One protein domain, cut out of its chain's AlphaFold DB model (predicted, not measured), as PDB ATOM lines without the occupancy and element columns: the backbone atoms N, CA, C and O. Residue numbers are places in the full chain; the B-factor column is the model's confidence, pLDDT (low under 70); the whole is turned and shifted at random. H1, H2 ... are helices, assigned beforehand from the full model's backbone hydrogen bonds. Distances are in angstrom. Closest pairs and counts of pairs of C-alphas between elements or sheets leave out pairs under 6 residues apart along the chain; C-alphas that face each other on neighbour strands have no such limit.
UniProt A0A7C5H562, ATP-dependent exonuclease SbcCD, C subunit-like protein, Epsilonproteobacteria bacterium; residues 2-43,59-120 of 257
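What this domain is: This is residues 2 to 43 and 59 to 120 of the 257 residues of the protein "ATP-dependent exonuclease SbcCD, C subunit-like protein" of Epsilonproteobacteria bacterium (UniProt A0A7C5H562). One very long helix, H1, makes the longest axis, and three shorter helices, H2, H3 and H4, form a triangle beside it, with H2 and H3 packing on H1. Residues 30 to 43, of which 30 to 41 belong to H1, stick out, and so do residues 78 to 83 of the link between H2 and H3. The printed part has 104 residues, with four named helices in the order H1, H2, H3, H4 and no named strand: all helix. It is loose, with a radius of gyration of the C-alphas of 17.3 A, and flat, spanning 61 by 40 by 21 A.

How they stand to each other: H1, residues 2 to 41, touches H2, residues 61 to 74, at a steep tilt of 52 degrees, opposite ways; their closest C-alphas, of Ile 16 and Val 74, are 6.2 A apart. H1 touches H3, residues 86 to 100, with residues 8 to 15 alone; the closest C-alphas, of Lys 8 and Phe 89, are 6.8 A apart. H2 and H3 form a helical hairpin at 44 degrees, with the C-alphas of Ala 73 and Lys 88 closest at 5.6 A. H4, residues 106 to 117, touches H2 and H3, about perpendicular to each at 74 degrees; the closest C-alphas are those of Ile 63 and Val 116, 5.6 A, and of Arg 98 and Asp 109, 6.0 A. H1 and H4 are close but not clearly touching. In H1, H2, H3 and H4 every O i to N i+4 pair is within hydrogen-bond range.

Where its parts are: H1 begins at C-alpha 2 (-33.759, -74.962, 19.913) and is 58.7 A long. H2 measures 20.0 A, H3 20.7 A and H4 16.0 A, ending at C-alpha 117 (-29.715, -43.835, 16.636).

The domain as a whole: The C-alphas of Arg 2 and Ile 43, the two farthest apart, are 62.1 A apart. Residues 44 to 58 are not printed; C-alphas 43 and 59 are 31.8 A apart across the cut. The link from H2 to H3 is long. The pLDDT is under 70 in residues 2 to 8, 42 to 43 and 76 to 85.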
ATOM      1  N   ARG A   2     -33.679 -75.827  18.707       64.62
ATOM      2  CA  ARG A   2     -33.759 -74.962  19.913       64.62
ATOM      3  C   ARG A   2     -32.898 -73.681  19.886       64.62
ATOM      4  O   ARG A   2     -33.379 -72.627  20.270       64.62
ATOM      5  N   PHE A   3     -31.666 -73.749  19.370       62.19
ATOM      6  CA  PHE A   3     -30.786 -72.576  19.221       62.19
ATOM      7  C   PHE A   3     -31.347 -71.506  18.268       62.19
ATOM      8  O   PHE A   3     -31.329 -70.327  18.598       62.19
ATOM      9  N   LYS A   4     -31.898 -71.911  17.111       64.62
ATOM     10  CA  LYS A   4     -32.506 -70.973  16.150       64.62
ATOM     11  C   LYS A   4     -33.738 -70.286  16.744       64.62
ATOM     12  O   LYS A   4     -33.921 -69.101  16.509       64.62
ATOM     13  N   THR A   5     -34.548 -71.007  17.519       67.88
ATOM     14  CA  THR A   5     -35.727 -70.449  18.199       67.88
ATOM     15  C   THR A   5     -35.330 -69.418  19.256       67.88
ATOM     16  O   THR A   5     -35.773 -68.280  19.182       67.88
ATOM     17  N   LEU A   6     -34.394 -69.764  20.149       67.44
ATOM     18  CA  LEU A   6     -33.897 -68.848  21.186       67.44
ATOM     19  C   LEU A   6     -33.236 -67.592  20.605       67.44
ATOM     20  O   LEU A   6     -33.358 -66.506  21.165       67.44
ATOM     21  N   LEU A   7     -32.520 -67.734  19.486       68.94
ATOM     22  CA  LEU A   7     -31.879 -66.613  18.806       68.94
ATOM     23  C   LEU A   7     -32.924 -65.692  18.157       68.94
ATOM     24  O   LEU A   7     -32.829 -64.478  18.308       68.94
ATOM     25  N   LYS A   8     -33.962 -66.255  17.522       69.81
ATOM     26  CA  LYS A   8     -35.095 -65.490  16.973       69.81
ATOM     27  C   LYS A   8     -35.843 -64.710  18.059       69.81
ATOM     28  O   LYS A   8     -36.042 -63.509  17.907       69.81
ATOM     29  N   GLU A   9     -36.202 -65.368  19.160       73.19
ATOM     30  CA  GLU A   9     -36.931 -64.751  20.278       73.19
ATOM     31  C   GLU A   9     -36.140 -63.607  20.918       73.19
ATOM     32  O   GLU A   9     -36.652 -62.494  21.052       73.19
ATOM     33  N   LYS A  10     -34.861 -63.840  21.248       77.94
ATOM     34  CA  LYS A  10     -34.011 -62.806  21.854       77.94
ATOM     35  C   LYS A  10     -33.791 -61.613  20.928       77.94
ATOM     36  O   LYS A  10     -33.814 -60.478  21.389       77.94
ATOM     37  N   MET A  11     -33.592 -61.838  19.628       78.19
ATOM     38  CA  MET A  11     -33.380 -60.739  18.678       78.19
ATOM     39  C   MET A  11     -34.607 -59.833  18.553       78.19
ATOM     40  O   MET A  11     -34.456 -58.613  18.557       78.19
ATOM     41  N   VAL A  12     -35.811 -60.409  18.512       79.88
ATOM     42  CA  VAL A  12     -37.063 -59.636  18.516       79.88
ATOM     43  C   VAL A  12     -37.173 -58.805  19.793       79.88
ATOM     44  O   VAL A  12     -37.420 -57.604  19.715       79.88
ATOM     45  N   GLN A  13     -36.907 -59.403  20.959       82.69
ATOM     46  CA  GLN A  13     -36.906 -58.676  22.233       82.69
ATOM     47  C   GLN A  13     -35.929 -57.492  22.221       82.69
ATOM     48  O   GLN A  13     -36.291 -56.402  22.654       82.69
ATOM     49  N   HIS A  14     -34.720 -57.664  21.684       85.69
ATOM     50  CA  HIS A  14     -33.747 -56.574  21.583       85.69
ATOM     51  C   HIS A  14     -34.208 -55.437  20.662       85.69
ATOM     52  O   HIS A  14     -34.000 -54.274  21.004       85.69
ATOM     53  N   ILE A  15     -34.857 -55.740  19.532       88.00
ATOM     54  CA  ILE A  15     -35.423 -54.708  18.647       88.00
ATOM     55  C   ILE A  15     -36.578 -53.963  19.322       88.00
ATOM     56  O   ILE A  15     -36.631 -52.739  19.229       88.00
ATOM     57  N   ILE A  16     -37.447 -54.665  20.054       87.25
ATOM     58  CA  ILE A  16     -38.523 -54.038  20.839       87.25
ATOM     59  C   ILE A  16     -37.933 -53.080  21.878       87.25
ATOM     60  O   ILE A  16     -38.357 -51.931  21.979       87.25
ATOM     61  N   VAL A  17     -36.920 -53.527  22.627       91.25
ATOM     62  CA  VAL A  17     -36.227 -52.686  23.615       91.25
ATOM     63  C   VAL A  17     -35.586 -51.470  22.946       91.25
ATOM     64  O   VAL A  17     -35.710 -50.362  23.468       91.25
ATOM     65  N   LEU A  18     -34.942 -51.645  21.789       92.00
ATOM     66  CA  LEU A  18     -34.347 -50.545  21.032       92.00
ATOM     67  C   LEU A  18     -35.406 -49.525  20.597       92.00
ATOM     68  O   LEU A  18     -35.225 -48.335  20.845       92.00
ATOM     69  N   GLN A  19     -36.506 -49.976  19.986       91.69
ATOM     70  CA  GLN A  19     -37.595 -49.098  19.558       91.69
ATOM     71  C   GLN A  19     -38.157 -48.309  20.744       91.69
ATOM     72  O   GLN A  19     -38.196 -47.081  20.691       91.69
ATOM     73  N   ASN A  20     -38.508 -48.999  21.832       92.88
ATOM     74  CA  ASN A  20     -39.061 -48.368  23.029       92.88
ATOM     75  C   ASN A  20     -38.086 -47.356  23.645       92.88
ATOM     76  O   ASN A  20     -38.504 -46.288  24.080       92.88
ATOM     77  N   THR A  21     -36.784 -47.661  23.656       95.50
ATOM     78  CA  THR A  21     -35.755 -46.744  24.174       95.50
ATOM     79  C   THR A  21     -35.678 -45.470  23.334       95.50
ATOM     80  O   THR A  21     -35.655 -44.371  23.884       95.50
ATOM     81  N   LEU A  22     -35.675 -45.596  22.005       95.25
ATOM     82  CA  LEU A  22     -35.618 -44.444  21.107       95.25
ATOM     83  C   LEU A  22     -36.903 -43.603  21.173       95.25
ATOM     84  O   LEU A  22     -36.842 -42.375  21.185       95.25
ATOM     85  N   GLU A  23     -38.072 -44.240  21.247       93.50
ATOM     86  CA  GLU A  23     -39.352 -43.545  21.426       93.50
ATOM     87  C   GLU A  23     -39.418 -42.823  22.775       93.50
ATOM     88  O   GLU A  23     -39.827 -41.662  22.826       93.50
ATOM     89  N   HIS A  24     -38.943 -43.460  23.849       95.88
ATOM     90  CA  HIS A  24     -38.846 -42.841  25.167       95.88
ATOM     91  C   HIS A  24     -37.958 -41.593  25.137       95.88
ATOM     92  O   HIS A  24     -38.425 -40.515  25.495       95.88
ATOM     93  N   GLN A  25     -36.731 -41.695  24.616       95.81
ATOM     94  CA  GLN A  25     -35.824 -40.545  24.499       95.81
ATOM     95  C   GLN A  25     -36.394 -39.437  23.599       95.81
ATOM     96  O   GLN A  25     -36.227 -38.249  23.878       95.81
ATOM     97  N   SER A  26     -37.098 -39.800  22.522       95.00
ATOM     98  CA  SER A  26     -37.779 -38.839  21.649       95.00
ATOM     99  C   SER A  26     -38.893 -38.082  22.386       95.00
ATOM    100  O   SER A  26     -39.032 -36.873  22.203       95.00
ATOM    101  N   ASN A  27     -39.654 -38.764  23.244       95.31
ATOM    102  CA  ASN A  27     -40.685 -38.144  24.079       95.31
ATOM    103  C   ASN A  27     -40.092 -37.317  25.227       95.31
ATOM    104  O   ASN A  27     -40.633 -36.257  25.547       95.31
ATOM    105  N   GLU A  28     -38.961 -37.732  25.804       93.62
ATOM    106  CA  GLU A  28     -38.234 -36.927  26.789       93.62
ATOM    107  C   GLU A  28     -37.803 -35.579  26.205       93.62
ATOM    108  O   GLU A  28     -37.928 -34.562  26.880       93.62
ATOM    109  N   ILE A  29     -37.331 -35.537  24.952       90.94
ATOM    110  CA  ILE A  29     -36.991 -34.270  24.282       90.94
ATOM    111  C   ILE A  29     -38.216 -33.355  24.212       90.94
ATOM    112  O   ILE A  29     -38.115 -32.191  24.593       90.94
ATOM    113  N   LYS A  30     -39.372 -33.867  23.772       92.50
ATOM    114  CA  LYS A  30     -40.610 -33.073  23.686       92.50
ATOM    115  C   LYS A  30     -41.034 -32.534  25.050       92.50
ATOM    116  O   LYS A  30     -41.233 -31.335  25.186       92.50
ATOM    117  N   THR A  31     -41.053 -33.400  26.061       90.75
ATOM    118  CA  THR A  31     -41.420 -33.038  27.440       90.75
ATOM    119  C   THR A  31     -40.490 -31.956  28.000       90.75
ATOM    120  O   THR A  31     -40.933 -31.023  28.663       90.75
ATOM    121  N   LYS A  32     -39.182 -32.041  27.712       85.94
ATOM    122  CA  LYS A  32     -38.204 -31.022  28.124       85.94
ATOM    123  C   LYS A  32     -38.438 -29.686  27.424       85.94
ATOM    124  O   LYS A  32     -38.360 -28.653  28.077       85.94
ATOM    125  N   ILE A  33     -38.726 -29.700  26.121       87.44
ATOM    126  CA  ILE A  33     -39.046 -28.485  25.359       87.44
ATOM    127  C   ILE A  33     -40.335 -27.839  25.876       87.44
ATOM    128  O   ILE A  33     -40.366 -26.626  26.049       87.44
ATOM    129  N   GLU A  34     -41.360 -28.628  26.193       87.00
ATOM    130  CA  GLU A  34     -42.605 -28.140  26.801       87.00
ATOM    131  C   GLU A  34     -42.347 -27.475  28.162       87.00
ATOM    132  O   GLU A  34     -42.717 -26.320  28.350       87.00
ATOM    133  N   ALA A  35     -41.605 -28.131  29.061       81.25
ATOM    134  CA  ALA A  35     -41.255 -27.565  30.368       81.25
ATOM    135  C   ALA A  35     -40.423 -26.269  30.266       81.25
ATOM    136  O   ALA A  35     -40.579 -25.340  31.066       81.25
ATOM    137  N   ILE A  36     -39.532 -26.197  29.272       79.06
ATOM    138  CA  ILE A  36     -38.785 -24.979  28.952       79.06
ATOM    139  C   ILE A  36     -39.732 -23.874  28.472       79.06
ATOM    140  O   ILE A  36     -39.637 -22.748  28.951       79.06
ATOM    141  N   ASN A  37     -40.639 -24.183  27.547       83.00
ATOM    142  CA  ASN A  37     -41.584 -23.208  27.008       83.00
ATOM    143  C   ASN A  37     -42.530 -22.672  28.078       83.00
ATOM    144  O   ASN A  37     -42.817 -21.479  28.078       83.00
ATOM    145  N   ASP A  38     -42.966 -23.514  29.012       79.12
ATOM    146  CA  ASP A  38     -43.761 -23.073  30.156       79.12
ATOM    147  C   ASP A  38     -42.980 -22.069  31.013       79.12
ATOM    148  O   ASP A  38     -43.510 -21.021  31.365       79.12
ATOM    149  N   SER A  39     -41.689 -22.322  31.246       74.25
ATOM    150  CA  SER A  39     -40.807 -21.381  31.952       74.25
ATOM    151  C   SER A  39     -40.568 -20.080  31.175       74.25
ATOM    152  O   SER A  39     -40.376 -19.027  31.775       74.25
ATOM    153  N   LEU A  40     -40.539 -20.145  29.841       75.00
ATOM    154  CA  LEU A  40     -40.327 -18.989  28.968       75.00
ATOM    155  C   LEU A  40     -41.565 -18.106  28.815       75.00
ATOM    156  O   LEU A  40     -41.411 -16.907  28.599       75.00
ATOM    157  N   ARG A  41     -42.777 -18.664  28.923       74.81
ATOM    158  CA  ARG A  41     -44.031 -17.891  28.839       74.81
ATOM    159  C   ARG A  41     -44.125 -16.818  29.920       74.81
ATOM    160  O   ARG A  41     -44.628 -15.735  29.643       74.81
ATOM    161  N   ASP A  42     -43.587 -17.091  31.105       67.00
ATOM    162  CA  ASP A  42     -43.535 -16.129  32.215       67.00
ATOM    163  C   ASP A  42     -42.517 -14.997  31.968       67.00
ATOM    164  O   ASP A  42     -42.488 -13.975  32.663       67.00
ATOM    165  N   ILE A  43     -41.658 -15.152  30.959       66.44
ATOM    166  CA  ILE A  43     -40.610 -14.200  30.624       66.44
ATOM    167  C   ILE A  43     -41.040 -13.388  29.404       66.44
ATOM    168  O   ILE A  43     -40.665 -13.663  28.269       66.44
ATOM    169  N   GLN A  59     -38.329 -35.099   8.561       81.69
ATOM    170  CA  GLN A  59     -38.843 -36.078   7.595       81.69
ATOM    171  C   GLN A  59     -37.779 -36.632   6.638       81.69
ATOM    172  O   GLN A  59     -38.104 -37.144   5.566       81.69
ATOM    173  N   THR A  60     -36.498 -36.560   7.005       87.94
ATOM    174  CA  THR A  60     -35.423 -37.150   6.199       87.94
ATOM    175  C   THR A  60     -35.706 -38.628   5.940       87.94
ATOM    176  O   THR A  60     -36.002 -39.389   6.866       87.94
ATOM    177  N   ILE A  61     -35.559 -39.036   4.676       91.50
ATOM    178  CA  ILE A  61     -35.877 -40.385   4.182       91.50
ATOM    179  C   ILE A  61     -35.254 -41.469   5.072       91.50
ATOM    180  O   ILE A  61     -35.940 -42.409   5.459       91.50
ATOM    181  N   GLN A  62     -33.991 -41.298   5.474       92.06
ATOM    182  CA  GLN A  62     -33.267 -42.260   6.313       92.06
ATOM    183  C   GLN A  62     -33.934 -42.514   7.673       92.06
ATOM    184  O   GLN A  62     -34.017 -43.661   8.110       92.06
ATOM    185  N   ILE A  63     -34.411 -41.459   8.341       92.94
ATOM    186  CA  ILE A  63     -35.035 -41.546   9.670       92.94
ATOM    187  C   ILE A  63     -36.432 -42.145   9.546       92.94
ATOM    188  O   ILE A  63     -36.801 -43.021  10.326       92.94
ATOM    189  N   ARG A  64     -37.197 -41.703   8.541       92.81
ATOM    190  CA  ARG A  64     -38.533 -42.231   8.265       92.81
ATOM    191  C   ARG A  64     -38.483 -43.729   7.958       92.81
ATOM    192  O   ARG A  64     -39.180 -44.491   8.619       92.81
ATOM    193  N   GLN A  65     -37.623 -44.143   7.028       93.12
ATOM    194  CA  GLN A  65     -37.448 -45.552   6.667       93.12
ATOM    195  C   GLN A  65     -37.033 -46.390   7.873       93.12
ATOM    196  O   GLN A  65     -37.604 -47.446   8.105       93.12
ATOM    197  N   PHE A  66     -36.090 -45.905   8.685       93.62
ATOM    198  CA  PHE A  66     -35.669 -46.625   9.883       93.62
ATOM    199  C   PHE A  66     -36.815 -46.831  10.886       93.62
ATOM    200  O   PHE A  66     -36.996 -47.940  11.386       93.62
ATOM    201  N   LYS A  67     -37.620 -45.793  11.149       91.56
ATOM    202  CA  LYS A  67     -38.798 -45.897  12.023       91.56
ATOM    203  C   LYS A  67     -39.839 -46.867  11.471       91.56
ATOM    204  O   LYS A  67     -40.391 -47.660  12.229       91.56
ATOM    205  N   GLU A  68     -40.092 -46.823  10.164       91.00
ATOM    206  CA  GLU A  68     -40.990 -47.763   9.485       91.00
ATOM    207  C   GLU A  68     -40.476 -49.208   9.608       91.00
ATOM    208  O   GLU A  68     -41.253 -50.084   9.985       91.00
ATOM    209  N   SER A  69     -39.175 -49.448   9.401       90.19
ATOM    210  CA  SER A  69     -38.551 -50.771   9.555       90.19
ATOM    211  C   SER A  69     -38.611 -51.297  10.992       90.19
ATOM    212  O   SER A  69     -38.896 -52.473  11.197       90.19
ATOM    213  N   LEU A  70     -38.380 -50.451  12.003       89.81
ATOM    214  CA  LEU A  70     -38.544 -50.854  13.405       89.81
ATOM    215  C   LEU A  70     -39.999 -51.229  13.702       89.81
ATOM    216  O   LEU A  70     -40.267 -52.287  14.271       89.81
ATOM    217  N   LYS A  71     -40.949 -50.399  13.261       88.12
ATOM    218  CA  LYS A  71     -42.377 -50.635  13.478       88.12
ATOM    219  C   LYS A  71     -42.864 -51.908  12.784       88.12
ATOM    220  O   LYS A  71     -43.659 -52.637  13.373       88.12
ATOM    221  N   SER A  72     -42.407 -52.191  11.561       85.50
ATOM    222  CA  SER A  72     -42.763 -53.426  10.847       85.50
ATOM    223  C   SER A  72     -42.146 -54.663  11.497       85.50
ATOM    224  O   SER A  72     -42.802 -55.697  11.573       85.50
ATOM    225  N   ALA A  73     -40.920 -54.547  12.015       82.56
ATOM    226  CA  ALA A  73     -40.242 -55.634  12.711       82.56
ATOM    227  C   ALA A  73     -40.921 -56.003  14.043       82.56
ATOM    228  O   ALA A  73     -40.865 -57.162  14.460       82.56
ATOM    229  N   VAL A  74     -41.564 -55.035  14.707       77.88
ATOM    230  CA  VAL A  74     -42.227 -55.219  16.010       77.88
ATOM    231  C   VAL A  74     -43.726 -55.526  15.889       77.88
ATOM    232  O   VAL A  74     -44.294 -56.186  16.765       77.88
ATOM    233  N   SER A  75     -44.395 -55.101  14.811       72.62
ATOM    234  CA  SER A  75     -45.836 -55.311  14.653       72.62
ATOM    235  C   SER A  75     -46.195 -56.807  14.626       72.62
ATOM    236  O   SER A  75     -45.591 -57.630  13.935       72.62
ATOM    237  N   GLY A  76     -47.173 -57.205  15.446       61.50
ATOM    238  CA  GLY A  76     -47.631 -58.595  15.544       61.50
ATOM    239  C   GLY A  76     -46.666 -59.566  16.240       61.50
ATOM    240  O   GLY A  76     -46.761 -60.762  15.993       61.50
ATOM    241  N   ALA A  77     -45.730 -59.090  17.069       56.69
ATOM    242  CA  ALA A  77     -44.961 -59.942  17.991       56.69
ATOM    243  C   ALA A  77     -45.763 -60.363  19.251       56.69
ATOM    244  O   ALA A  77     -45.272 -61.152  20.049       56.69
ATOM    245  N   ILE A  78     -46.982 -59.827  19.429       52.28
ATOM    246  CA  ILE A  78     -47.851 -59.979  20.619       52.28
ATOM    247  C   ILE A  78     -49.171 -60.720  20.262       52.28
ATOM    248  O   ILE A  78     -50.158 -60.639  20.979       52.28
ATOM    249  N   GLY A  79     -49.232 -61.424  19.124       52.25
ATOM    250  CA  GLY A  79     -50.396 -62.243  18.743       52.25
ATOM    251  C   GLY A  79     -50.237 -63.706  19.168       52.25
ATOM    252  O   GLY A  79     -49.138 -64.242  19.068       52.25
ATOM    253  N   GLU A  80     -51.324 -64.347  19.613       46.78
ATOM    254  CA  GLU A  80     -51.363 -65.748  20.090       46.78
ATOM    255  C   GLU A  80     -51.021 -66.796  19.016       46.78
ATOM    256  O   GLU A  80     -50.735 -67.951  19.341       46.78
ATOM    257  N   ASP A  81     -50.990 -66.404  17.740       47.94
ATOM    258  CA  ASP A  81     -50.609 -67.301  16.657       47.94
ATOM    259  C   ASP A  81     -49.085 -67.369  16.524       47.94
ATOM    260  O   ASP A  81     -48.419 -66.478  15.995       47.94
ATOM    261  N   ASN A  82     -48.532 -68.486  16.989       49.56
ATOM    262  CA  ASN A  82     -47.112 -68.856  16.997       49.56
ATOM    263  C   ASN A  82     -46.481 -69.023  15.590       49.56
ATOM    264  O   ASN A  82     -45.439 -69.669  15.433       49.56
ATOM    265  N   SER A  83     -47.083 -68.438  14.553       52.56
ATOM    266  CA  SER A  83     -46.469 -68.256  13.242       52.56
ATOM    267  C   SER A  83     -45.448 -67.119  13.333       52.56
ATOM    268  O   SER A  83     -45.687 -65.972  12.955       52.56
ATOM    269  N   TYR A  84     -44.280 -67.438  13.893       57.94
ATOM    270  CA  TYR A  84     -43.089 -66.608  13.761       57.94
ATOM    271  C   TYR A  84     -42.716 -66.522  12.281       57.94
ATOM    272  O   TYR A  84     -42.014 -67.385  11.747       57.94
ATOM    273  N   ASP A  85     -43.211 -65.471  11.638       66.50
ATOM    274  CA  ASP A  85     -43.050 -65.222  10.217       66.50
ATOM    275  C   ASP A  85     -41.560 -65.054   9.884       66.50
ATOM    276  O   ASP A  85     -40.870 -64.172  10.410       66.50
ATOM    277  N   GLU A  86     -41.020 -65.936   9.044       71.88
ATOM    278  CA  GLU A  86     -39.624 -65.898   8.598       71.88
ATOM    279  C   GLU A  86     -39.269 -64.531   7.997       71.88
ATOM    280  O   GLU A  86     -38.153 -64.041   8.183       71.88
ATOM    281  N   GLN A  87     -40.257 -63.864   7.398       75.44
ATOM    282  CA  GLN A  87     -40.154 -62.505   6.883       75.44
ATOM    283  C   GLN A  87     -39.751 -61.484   7.958       75.44
ATOM    284  O   GLN A  87     -38.895 -60.638   7.704       75.44
ATOM    285  N   LYS A  88     -40.278 -61.582   9.186       75.12
ATOM    286  CA  LYS A  88     -39.908 -60.670  10.288       75.12
ATOM    287  C   LYS A  88     -38.472 -60.881  10.738       75.12
ATOM    288  O   LYS A  88     -37.748 -59.922  10.997       75.12
ATOM    289  N   PHE A  89     -38.042 -62.140  10.808       78.31
ATOM    290  CA  PHE A  89     -36.651 -62.448  11.124       78.31
ATOM    291  C   PHE A  89     -35.699 -61.866  10.073       78.31
ATOM    292  O   PHE A  89     -34.662 -61.319  10.441       78.31
ATOM    293  N   LEU A  90     -36.063 -61.934   8.787       82.88
ATOM    294  CA  LEU A  90     -35.288 -61.323   7.706       82.88
ATOM    295  C   LEU A  90     -35.223 -59.793   7.841       82.88
ATOM    296  O   LEU A  90     -34.130 -59.245   7.775       82.88
ATOM    297  N   GLN A  91     -36.335 -59.119   8.150       84.25
ATOM    298  CA  GLN A  91     -36.343 -57.667   8.396       84.25
ATOM    299  C   GLN A  91     -35.436 -57.267   9.570       84.25
ATOM    300  O   GLN A  91     -34.639 -56.336   9.470       84.25
ATOM    301  N   ILE A  92     -35.516 -57.991  10.691       85.56
ATOM    302  CA  ILE A  92     -34.660 -57.743  11.862       85.56
ATOM    303  C   ILE A  92     -33.188 -57.969  11.517       85.56
ATOM    304  O   ILE A  92     -32.318 -57.196  11.929       85.56
ATOM    305  N   LYS A  93     -32.905 -59.025  10.751       86.06
ATOM    306  CA  LYS A  93     -31.560 -59.342  10.285       86.06
ATOM    307  C   LYS A  93     -30.997 -58.209   9.421       86.06
ATOM    308  O   LYS A  93     -29.879 -57.787   9.690       86.06
ATOM    309  N   GLU A  94     -31.766 -57.662   8.481       89.31
ATOM    310  CA  GLU A  94     -31.337 -56.531   7.642       89.31
ATOM    311  C   GLU A  94     -30.974 -55.289   8.468       89.31
ATOM    312  O   GLU A  94     -29.937 -54.662   8.236       89.31
ATOM    313  N   ILE A  95     -31.790 -54.954   9.474       89.94
ATOM    314  CA  ILE A  95     -31.517 -53.832  10.386       89.94
ATOM    315  C   ILE A  95     -30.185 -54.054  11.116       89.94
ATOM    316  O   ILE A  95     -29.365 -53.139  11.212       89.94
ATOM    317  N   ILE A  96     -29.945 -55.268  11.612       88.75
ATOM    318  CA  ILE A  96     -28.742 -55.608  12.383       88.75
ATOM    319  C   ILE A  96     -27.498 -55.707  11.503       88.75
ATOM    320  O   ILE A  96     -26.428 -55.264  11.919       88.75
ATOM    321  N   GLU A  97     -27.613 -56.224  10.283       90.38
ATOM    322  CA  GLU A  97     -26.519 -56.234   9.309       90.38
ATOM    323  C   GLU A  97     -26.112 -54.807   8.943       90.38
ATOM    324  O   GLU A  97     -24.929 -54.468   8.985       90.38
ATOM    325  N   ARG A  98     -27.086 -53.919   8.713       93.56
ATOM    326  CA  ARG A  98     -26.817 -52.495   8.499       93.56
ATOM    327  C   ARG A  98     -26.195 -51.833   9.731       93.56
ATOM    328  O   ARG A  98     -25.247 -51.058   9.614       93.56
ATOM    329  N   PHE A  99     -26.657 -52.176  10.933       91.69
ATOM    330  CA  PHE A  99     -26.012 -51.746  12.177       91.69
ATOM    331  C   PHE A  99     -24.647 -52.376  12.427       91.69
ATOM    332  O   PHE A  99     -23.901 -51.845  13.238       91.69
ATOM    333  N   SER A 100     -24.286 -53.467  11.768       89.12
ATOM    334  CA  SER A 100     -22.946 -54.051  11.866       89.12
ATOM    335  C   SER A 100     -21.997 -53.410  10.851       89.12
ATOM    336  O   SER A 100     -20.809 -53.270  11.128       89.12
ATOM    337  N   GLY A 101     -22.551 -52.874   9.761       91.12
ATOM    338  CA  GLY A 101     -21.826 -52.320   8.626       91.12
ATOM    339  C   GLY A 101     -21.727 -53.381   7.540       91.12
ATOM    340  O   GLY A 101     -20.980 -54.346   7.681       91.12
ATOM    341  N   ARG A 102     -22.504 -53.217   6.469       92.19
ATOM    342  CA  ARG A 102     -22.527 -54.166   5.352       92.19
ATOM    343  C   ARG A 102     -21.217 -54.090   4.567       92.19
ATOM    344  O   ARG A 102     -20.618 -53.016   4.440       92.19
ATOM    345  N   GLU A 103     -20.781 -55.224   4.023       88.31
ATOM    346  CA  GLU A 103     -19.588 -55.281   3.171       88.31
ATOM    347  C   GLU A 103     -19.726 -54.313   1.987       88.31
ATOM    348  O   GLU A 103     -20.767 -54.251   1.339       88.31
ATOM    349  N   GLY A 104     -18.691 -53.506   1.741       89.25
ATOM    350  CA  GLY A 104     -18.707 -52.460   0.710       89.25
ATOM    351  C   GLY A 104     -19.428 -51.154   1.089       89.25
ATOM    352  O   GLY A 104     -19.256 -50.167   0.382       89.25
ATOM    353  N   TYR A 105     -20.156 -51.099   2.215       89.50
ATOM    354  CA  TYR A 105     -20.940 -49.924   2.647       89.50
ATOM    355  C   TYR A 105     -20.616 -49.440   4.073       89.50
ATOM    356  O   TYR A 105     -21.333 -48.608   4.626       89.50
ATOM    357  N   SER A 106     -19.538 -49.937   4.688       88.19
ATOM    358  CA  SER A 106     -19.222 -49.711   6.110       88.19
ATOM    359  C   SER A 106     -19.226 -48.229   6.531       88.19
ATOM    360  O   SER A 106     -19.812 -47.880   7.559       88.19
ATOM    361  N   ASP A 107     -18.653 -47.330   5.721       91.94
ATOM    362  CA  ASP A 107     -18.634 -45.890   6.025       91.94
ATOM    363  C   ASP A 107     -20.019 -45.235   5.932       91.94
ATOM    364  O   ASP A 107     -20.372 -44.401   6.774       91.94
ATOM    365  N   GLU A 108     -20.820 -45.619   4.937       92.94
ATOM    366  CA  GLU A 108     -22.193 -45.136   4.776       92.94
ATOM    367  C   GLU A 108     -23.070 -45.618   5.935       92.94
ATOM    368  O   GLU A 108     -23.752 -44.817   6.576       92.94
ATOM    369  N   ASP A 109     -22.988 -46.905   6.276       93.75
ATOM    370  CA  ASP A 109     -23.747 -47.516   7.366       93.75
ATOM    371  C   ASP A 109     -23.340 -46.953   8.734       93.75
ATOM    372  O   ASP A 109     -24.183 -46.775   9.617       93.75
ATOM    373  N   LYS A 110     -22.067 -46.589   8.919       93.12
ATOM    374  CA  LYS A 110     -21.594 -45.893  10.123       93.12
ATOM    375  C   LYS A 110     -22.191 -44.488  10.242       93.12
ATOM    376  O   LYS A 110     -22.571 -44.090  11.345       93.12
ATOM    377  N   ARG A 111     -22.286 -43.734   9.140       93.56
ATOM    378  CA  ARG A 111     -22.943 -42.412   9.120       93.56
ATOM    379  C   ARG A 111     -24.442 -42.545   9.360       93.56
ATOM    380  O   ARG A 111     -24.966 -41.886  10.252       93.56
ATOM    381  N   TRP A 112     -25.097 -43.444   8.629       95.19
ATOM    382  CA  TRP A 112     -26.513 -43.761   8.791       95.19
ATOM    383  C   TRP A 112     -26.837 -44.125  10.242       95.19
ATOM    384  O   TRP A 112     -27.735 -43.528  10.828       95.19
ATOM    385  N   ARG A 113     -26.052 -45.018  10.860       94.75
ATOM    386  CA  ARG A 113     -26.222 -45.427  12.260       94.75
ATOM    387  C   ARG A 113     -26.214 -44.231  13.200       94.75
ATOM    388  O   ARG A 113     -27.111 -44.120  14.027       94.75
ATOM    389  N   LYS A 114     -25.240 -43.325  13.068       93.62
ATOM    390  CA  LYS A 114     -25.181 -42.101  13.886       93.62
ATOM    391  C   LYS A 114     -26.419 -41.222  13.698       93.62
ATOM    392  O   LYS A 114     -26.932 -40.699  14.676       93.62
ATOM    393  N   ILE A 115     -26.908 -41.095  12.464       94.25
ATOM    394  CA  ILE A 115     -28.094 -40.290  12.148       94.25
ATOM    395  C   ILE A 115     -29.343 -40.884  12.802       94.25
ATOM    396  O   ILE A 115     -30.099 -40.161  13.444       94.25
ATOM    397  N   VAL A 116     -29.567 -42.192  12.660       94.44
ATOM    398  CA  VAL A 116     -30.834 -42.812  13.075       94.44
ATOM    399  C   VAL A 116     -30.899 -43.180  14.557       94.44
ATOM    400  O   VAL A 116     -31.997 -43.206  15.104       94.44
ATOM    401  N   THR A 117     -29.760 -43.451  15.208       93.75
ATOM    402  CA  THR A 117     -29.715 -43.835  16.636       93.75
ATOM    403  C   THR A 117     -29.702 -42.647  17.587       93.75
ATOM    404  O   THR A 117     -30.105 -42.787  18.736       93.75
ATOM    405  N   ASP A 118     -29.272 -41.475  17.124       94.88
ATOM    406  CA  ASP A 118     -29.353 -40.245  17.900       94.88
ATOM    407  C   ASP A 118     -30.686 -39.542  17.619       94.88
ATOM    408  O   ASP A 118     -30.881 -38.923  16.568       94.88
ATOM    409  N   VAL A 119     -31.609 -39.636  18.582       94.94
ATOM    410  CA  VAL A 119     -32.962 -39.069  18.478       94.94
ATOM    411  C   VAL A 119     -32.974 -37.548  18.319       94.94
ATOM    412  O   VAL A 119     -33.984 -36.999  17.888       94.94
ATOM    413  N   ARG A 120     -31.867 -36.844  18.603       92.56
ATOM    414  CA  ARG A 120     -31.762 -35.395  18.364       92.56
ATOM    415  C   ARG A 120     -31.865 -35.067  16.879       92.56
ATOM    416  O   ARG A 120     -32.475 -34.068  16.526       92.56
TER     417      ARG A 120